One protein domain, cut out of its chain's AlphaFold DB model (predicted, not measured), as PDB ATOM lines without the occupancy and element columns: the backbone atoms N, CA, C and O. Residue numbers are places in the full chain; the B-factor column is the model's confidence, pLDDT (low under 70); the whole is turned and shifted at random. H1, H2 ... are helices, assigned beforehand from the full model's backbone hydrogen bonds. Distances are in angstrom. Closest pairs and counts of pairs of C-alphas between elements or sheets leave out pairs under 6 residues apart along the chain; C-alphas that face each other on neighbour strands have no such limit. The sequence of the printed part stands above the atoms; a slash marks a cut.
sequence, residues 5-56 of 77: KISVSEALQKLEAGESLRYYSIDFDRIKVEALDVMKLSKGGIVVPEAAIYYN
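AT A GLANCE: This is residues 5 to 56 of the 77 residues of an uncharacterized protein of Saprospiraceae bacterium (UniProt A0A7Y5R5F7). This small model has little regular structure: two short helices, H1 and H2, pack on each other at a steep angle, and long loops make most of the rest. Residues 17 to 34 form a wide loop between the helices, and residues 44 to 56 fold back after H2, where residues 53 to 54 pair in parallel with residues 33 to 34. The printed part has 52 residues with H1 then H2 and no named strand; the class is all helix, though only 18 residues are in named elements. It is compact, with a radius of gyration of the C-alphas of 10.1 A and spans of 26 by 20 by 15 A.

HOW THE PARTS SIT: H1, residues 8 to 16, and H2, residues 35 to 43, touch; their closest C-alphas, of Leu 12 and Leu 41, are 7.0 A apart. They run the same way at a steep tilt of 57 degrees. In both, every O i to N i+4 pair is within hydrogen-bond range.

IN THESE COORDINATES: H1 begins at C-alpha 8 (-13.593, 14.071, 22.230) and measures 12.4 A. H2 measures 12.8 A and ends at C-alpha 43 (-20.573, 20.663, 32.015).

THE WHOLE: The C-alphas farthest apart, of Tyr 23 and Asn 56, are 29.5 A apart. The link from H1 to H2 is long, the printed part has no cut, and no printed residue is under 70 in pLDDT.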
ATOM      1  N   LYS A   5      -4.339  20.188  23.012       91.69
ATOM      2  CA  LYS A   5      -5.353  19.612  22.126       91.69
ATOM      3  C   LYS A   5      -5.579  18.148  22.495       91.69
ATOM      4  O   LYS A   5      -4.612  17.395  22.554       91.69
ATOM      5  N   ILE A   6      -6.834  17.773  22.713       94.06
ATOM      6  CA  ILE A   6      -7.261  16.396  22.995       94.06
ATOM      7  C   ILE A   6      -8.427  16.007  22.090       94.06
ATOM      8  O   ILE A   6      -9.072  16.861  21.477       94.06
ATOM      9  N   SER A   7      -8.685  14.705  21.995       94.56
ATOM     10  CA  SER A   7      -9.864  14.185  21.296       94.56
ATOM     11  C   SER A   7     -11.131  14.296  22.153       94.56
ATOM     12  O   SER A   7     -11.060  14.446  23.374       94.56
ATOM     13  N   VAL A   8     -12.302  14.163  21.522       94.06
ATOM     14  CA  VAL A   8     -13.593  14.071  22.230       94.06
ATOM     15  C   VAL A   8     -13.613  12.882  23.185       94.06
ATOM     16  O   VAL A   8     -13.940  13.051  24.355       94.06
ATOM     17  N   SER A   9     -13.196  11.700  22.725       94.00
ATOM     18  CA  SER A   9     -13.176  10.490  23.553       94.00
ATOM     19  C   SER A   9     -12.281  10.643  24.783       94.00
ATOM     20  O   SER A   9     -12.657  10.236  25.876       94.00
ATOM     21  N   GLU A  10     -11.119  11.279  24.630       94.75
ATOM     22  CA  GLU A  10     -10.217  11.553  25.751       94.75
ATOM     23  C   GLU A  10     -10.820  12.558  26.740       94.75
ATOM     24  O   GLU A  10     -10.729  12.366  27.952       94.75
ATOM     25  N   ALA A  11     -11.481  13.607  26.241       94.75
ATOM     26  CA  ALA A  11     -12.174  14.568  27.092       94.75
ATOM     27  C   ALA A  11     -13.295  13.905  27.909       94.75
ATOM     28  O   ALA A  11     -13.420  14.174  29.104       94.75
ATOM     29  N   LEU A  12     -14.070  13.010  27.292       95.00
ATOM     30  CA  LEU A  12     -15.128  12.253  27.967       95.00
ATOM     31  C   LEU A  12     -14.561  11.314  29.037       95.00
ATOM     32  O   LEU A  12     -15.024  11.354  30.174       95.00
ATOM     33  N   GLN A  13     -13.503  10.559  28.727       95.75
ATOM     34  CA  GLN A  13     -12.827   9.701  29.711       95.75
ATOM     35  C   GLN A  13     -12.303  10.496  30.911       95.75
ATOM     36  O   GLN A  13     -12.430  10.063  32.055       95.75
ATOM     37  N   LYS A  14     -11.741  11.686  30.674       94.69
ATOM     38  CA  LYS A  14     -11.292  12.577  31.751       94.69
ATOM     39  C   LYS A  14     -12.447  13.054  32.625       94.69
ATOM     40  O   LYS A  14     -12.307  13.071  33.846       94.69
ATOM     41  N   LEU A  15     -13.587  13.399  32.028       94.25
ATOM     42  CA  LEU A  15     -14.786  13.768  32.786       94.25
ATOM     43  C   LEU A  15     -15.314  12.601  33.624       94.25
ATOM     44  O   LEU A  15     -15.685  12.811  34.777       94.25
ATOM     45  N   GLU A  16     -15.305  11.382  33.084       93.56
ATOM     46  CA  GLU A  16     -15.683  10.168  33.819       93.56
ATOM     47  C   GLU A  16     -14.733   9.877  34.988       93.56
ATOM     48  O   GLU A  16     -15.178   9.480  36.064       93.56
ATOM     49  N   ALA A  17     -13.438  10.153  34.819       94.06
ATOM     50  CA  ALA A  17     -12.433  10.057  35.877       94.06
ATOM     51  C   ALA A  17     -12.497  11.208  36.908       94.06
ATOM     52  O   ALA A  17     -11.736  11.210  37.877       94.06
ATOM     53  N   GLY A  18     -13.385  12.194  36.721       92.94
ATOM     54  CA  GLY A  18     -13.503  13.372  37.587       92.94
ATOM     55  C   GLY A  18     -12.386  14.408  37.402       92.94
ATOM     56  O   GLY A  18     -12.208  15.283  38.253       92.94
ATOM     57  N   GLU A  19     -11.622  14.327  36.312       93.00
ATOM     58  CA  GLU A  19     -10.570  15.284  35.980       93.00
ATOM     59  C   GLU A  19     -11.136  16.586  35.388       93.00
ATOM     60  O   GLU A  19     -12.201  16.634  34.773       93.00
ATOM     61  N   SER A  20     -10.382  17.678  35.543       90.12
ATOM     62  CA  SER A  20     -10.747  18.975  34.970       90.12
ATOM     63  C   SER A  20     -10.269  19.121  33.526       90.12
ATOM     64  O   SER A  20      -9.104  18.865  33.217       90.12
ATOM     65  N   LEU A  21     -11.133  19.667  32.665       91.69
ATOM     66  CA  LEU A  21     -10.804  19.992  31.274       91.69
ATOM     67  C   LEU A  21     -10.256  21.418  31.065       91.69
ATOM     68  O   LEU A  21      -9.999  21.824  29.934       91.69
ATOM     69  N   ARG A  22     -10.027  22.191  32.137       89.12
ATOM     70  CA  ARG A  22      -9.741  23.643  32.081       89.12
ATOM     71  C   ARG A  22      -8.548  24.046  31.199       89.12
ATOM     72  O   ARG A  22      -8.522  25.163  30.691       89.12
ATOM     73  N   TYR A  23      -7.564  23.165  31.033       89.38
ATOM     74  CA  TYR A  23      -6.339  23.424  30.257       89.38
ATOM     75  C   TYR A  23      -6.314  22.715  28.900       89.38
ATOM     76  O   TYR A  23      -5.265  22.649  28.254       89.38
ATOM     77  N   TYR A  24      -7.456  22.182  28.473       91.31
ATOM     78  CA  TYR A  24      -7.592  21.423  27.243       91.31
ATOM     79  C   TYR A  24      -8.469  22.156  26.228       91.31
ATOM     80  O   TYR A  24      -9.166  23.117  26.556       91.31
ATOM     81  N   SER A  25      -8.374  21.736  24.974       92.38
ATOM     82  CA  SER A  25      -9.206  22.210  23.866       92.38
ATOM     83  C   SER A  25      -9.412  21.080  22.864       92.38
ATOM     84  O   SER A  25      -8.559  20.198  22.756       92.38
ATOM     85  N   ILE A  26     -10.508  21.128  22.117       92.31
ATOM     86  CA  ILE A  26     -10.823  20.166  21.059       92.31
ATOM     87  C   ILE A  26     -10.945  20.932  19.743       92.31
ATOM     88  O   ILE A  26     -11.409  22.070  19.716       92.31
ATOM     89  N   ASP A  27     -10.488  20.306  18.664       93.00
ATOM     90  CA  ASP A  27     -10.615  20.814  17.304       93.00
ATOM     91  C   ASP A  27     -11.868  20.214  16.652       93.00
ATOM     92  O   ASP A  27     -11.929  19.005  16.422       93.00
ATOM     93  N   PHE A  28     -12.882  21.045  16.410       93.81
ATOM     94  CA  PHE A  28     -14.187  20.607  15.909       93.81
ATOM     95  C   PHE A  28     -14.332  20.719  14.386       93.81
ATOM     96  O   PHE A  28     -15.361  20.320  13.847       93.81
ATOM     97  N   ASP A  29     -13.311  21.202  13.669       89.75
ATOM     98  CA  ASP A  29     -13.413  21.507  12.232       89.75
ATOM     99  C   ASP A  29     -13.698  20.269  11.363       89.75
ATOM    100  O   ASP A  29     -14.159  20.384  10.227       89.75
ATOM    101  N   ARG A  30     -13.383  19.069  11.867       87.38
ATOM    102  CA  ARG A  30     -13.454  17.808  11.107       87.38
ATOM    103  C   ARG A  30     -14.181  16.678  11.825       87.38
ATOM    104  O   ARG A  30     -14.095  15.536  11.378       87.38
ATOM    105  N   ILE A  31     -14.856  16.968  12.931       91.50
ATOM    106  CA  ILE A  31     -15.543  15.952  13.728       91.50
ATOM    107  C   ILE A  31     -16.973  16.381  14.028       91.50
ATOM    108  O   ILE A  31     -17.285  17.568  14.105       91.50
ATOM    109  N   LYS A  32     -17.834  15.384  14.203       92.44
ATOM    110  CA  LYS A  32     -19.188  15.554  14.714       92.44
ATOM    111  C   LYS A  32     -19.261  14.939  16.109       92.44
ATOM    112  O   LYS A  32     -18.625  13.914  16.353       92.44
ATOM    113  N   VAL A  33     -19.999  15.578  17.006       93.94
ATOM    114  CA  VAL A  33     -20.180  15.160  18.399       93.94
ATOM    115  C   VAL A  33     -21.658  14.929  18.656       93.94
ATOM    116  O   VAL A  33     -22.487  15.749  18.265       93.94
ATOM    117  N   GLU A  34     -21.967  13.804  19.283       93.69
ATOM    118  CA  GLU A  34     -23.331  13.422  19.631       93.69
ATOM    119  C   GLU A  34     -23.884  14.381  20.696       93.69
ATOM    120  O   GLU A  34     -23.144  14.871  21.557       93.69
ATOM    121  N   ALA A  35     -25.170  14.711  20.608       92.56
ATOM    122  CA  ALA A  35     -25.794  15.736  21.434       92.56
ATOM    123  C   ALA A  35     -25.676  15.465  22.947       92.56
ATOM    124  O   ALA A  35     -25.408  16.407  23.703       92.56
ATOM    125  N   LEU A  36     -25.807  14.221  23.416       90.81
ATOM    126  CA  LEU A  36     -25.643  13.898  24.841       90.81
ATOM    127  C   LEU A  36     -24.191  14.090  25.293       90.81
ATOM    128  O   LEU A  36     -23.940  14.631  26.377       90.81
ATOM    129  N   ASP A  37     -23.219  13.717  24.464       93.94
ATOM    130  CA  ASP A  37     -21.805  13.972  24.752       93.94
ATOM    131  C   ASP A  37     -21.471  15.472  24.771       93.94
ATOM    132  O   ASP A  37     -20.687  15.918  25.616       93.94
ATOM    133  N   VAL A  38     -22.127  16.289  23.937       94.81
ATOM    134  CA  VAL A  38     -22.022  17.760  24.007       94.81
ATOM    135  C   VAL A  38     -22.462  18.278  25.377       94.81
ATOM    136  O   VAL A  38     -21.795  19.147  25.946       94.81
ATOM    137  N   MET A  39     -23.539  17.732  25.952       91.56
ATOM    138  CA  MET A  39     -23.995  18.128  27.292       91.56
ATOM    139  C   MET A  39     -22.941  17.816  28.365       91.56
ATOM    140  O   MET A  39     -22.692  18.644  29.250       91.56
ATOM    141  N   LYS A  40     -22.272  16.658  28.271       93.94
ATOM    142  CA  LYS A  40     -21.172  16.281  29.179       93.94
ATOM    143  C   LYS A  40     -19.983  17.235  29.040       93.94
ATOM    144  O   LYS A  40     -19.481  17.738  30.048       93.94
ATOM    145  N   LEU A  41     -19.566  17.532  27.808       94.00
ATOM    146  CA  LEU A  41     -18.459  18.450  27.517       94.00
ATOM    147  C   LEU A  41     -18.741  19.875  28.011       94.00
ATOM    148  O   LEU A  41     -17.868  20.491  28.629       94.00
ATOM    149  N   SER A  42     -19.971  20.358  27.824       91.69
ATOM    150  CA  SER A  42     -20.420  21.674  28.295       91.69
ATOM    151  C   SER A  42     -20.335  21.789  29.820       91.69
ATOM    152  O   SER A  42     -19.775  22.755  30.344       91.69
ATOM    153  N   LYS A  43     -20.757  20.747  30.554       88.56
ATOM    154  CA  LYS A  43     -20.573  20.663  32.015       88.56
ATOM    155  C   LYS A  43     -19.092  20.703  32.422       88.56
ATOM    156  O   LYS A  43     -18.761  21.235  33.480       88.56
ATOM    157  N   GLY A  44     -18.210  20.167  31.580       87.88
ATOM    158  CA  GLY A  44     -16.752  20.223  31.721       87.88
ATOM    159  C   GLY A  44     -16.101  21.556  31.332       87.88
ATOM    160  O   GLY A  44     -14.889  21.705  31.503       87.88
ATOM    161  N   GLY A  45     -16.872  22.519  30.818       89.50
ATOM    162  CA  GLY A  45     -16.387  23.823  30.359       89.50
ATOM    163  C   GLY A  45     -15.892  23.855  28.910       89.50
ATOM    164  O   GLY A  45     -15.322  24.866  28.497       89.50
ATOM    165  N   ILE A  46     -16.096  22.788  28.131       92.12
ATOM    166  CA  ILE A  46     -15.815  22.779  26.691       92.12
ATOM    167  C   ILE A  46     -17.084  23.155  25.930       92.12
ATOM    168  O   ILE A  46     -18.090  22.453  25.984       92.12
ATOM    169  N   VAL A  47     -17.014  24.254  25.181       92.44
ATOM    170  CA  VAL A  47     -18.100  24.707  24.307       92.44
ATOM    171  C   VAL A  47     -17.933  24.068  22.932       92.44
ATOM    172  O   VAL A  47     -16.912  24.270  22.274       92.44
ATOM    173  N   VAL A  48     -18.939  23.308  22.504       94.12
ATOM    174  CA  VAL A  48     -18.989  22.697  21.171       94.12
ATOM    175  C   VAL A  48     -19.764  23.628  20.228       94.12
ATOM    176  O   VAL A  48     -20.868  24.044  20.581       94.12
ATOM    177  N   PRO A  49     -19.225  23.984  19.047       94.94
ATOM    178  CA  PRO A  49     -19.968  24.739  18.041       94.94
ATOM    179  C   PRO A  49     -21.192  23.958  17.562       94.94
ATOM    180  O   PRO A  49     -21.087  22.766  17.296       94.94
ATOM    181  N   GLU A  50     -22.321  24.635  17.353       92.19
ATOM    182  CA  GLU A  50     -23.567  24.009  16.879       92.19
ATOM    183  C   GLU A  50     -23.369  23.219  15.575       92.19
ATOM    184  O   GLU A  50     -23.825  22.088  15.443       92.19
ATOM    185  N   ALA A  51     -22.573  23.758  14.646       93.69
ATOM    186  CA  ALA A  51     -22.230  23.090  13.393       93.69
ATOM    187  C   ALA A  51     -21.460  21.768  13.573       93.69
ATOM    188  O   ALA A  51     -21.372  20.995  12.620       93.69
ATOM    189  N   ALA A  52     -20.902  21.489  14.753       95.31
ATOM    190  CA  ALA A  52     -20.222  20.237  15.073       95.31
ATOM    191  C   ALA A  52     -21.124  19.237  15.815       95.31
ATOM    192  O   ALA A  52     -20.697  18.111  16.049       95.31
ATOM    193  N   ILE A  53     -22.360  19.601  16.157       95.00
ATOM    194  CA  ILE A  53     -23.298  18.709  16.845       95.00
ATOM    195  C   ILE A  53     -24.015  17.838  15.806       95.00
ATOM    196  O   ILE A  53     -24.358  18.309  14.716       95.00
ATOM    197  N   TYR A  54     -24.212  16.559  16.118       93.31
ATOM    198  CA  TYR A  54     -25.136  15.694  15.393       93.31
ATOM    199  C   TYR A  54     -26.140  15.068  16.359       93.31
ATOM    200  O   TYR A  54     -25.809  14.756  17.502       93.31
ATOM    201  N   TYR A  55     -27.365  14.901  15.874       89.19
ATOM    202  CA  TYR A  55     -28.458  14.253  16.585       89.19
ATOM    203  C   TYR A  55     -28.665  12.888  15.948       89.19
ATOM    204  O   TYR A  55     -28.726  12.785  14.722       89.19
ATOM    205  N   ASN A  56     -28.679  11.850  16.773       86.19
ATOM    206  CA  ASN A  56     -28.921  10.495  16.323       86.19
ATOM    207  C   ASN A  56     -30.411  10.186  16.471       86.19
ATOM    208  O   ASN A  56     -30.927  10.190  17.586       86.19
TER     209      ASN A  56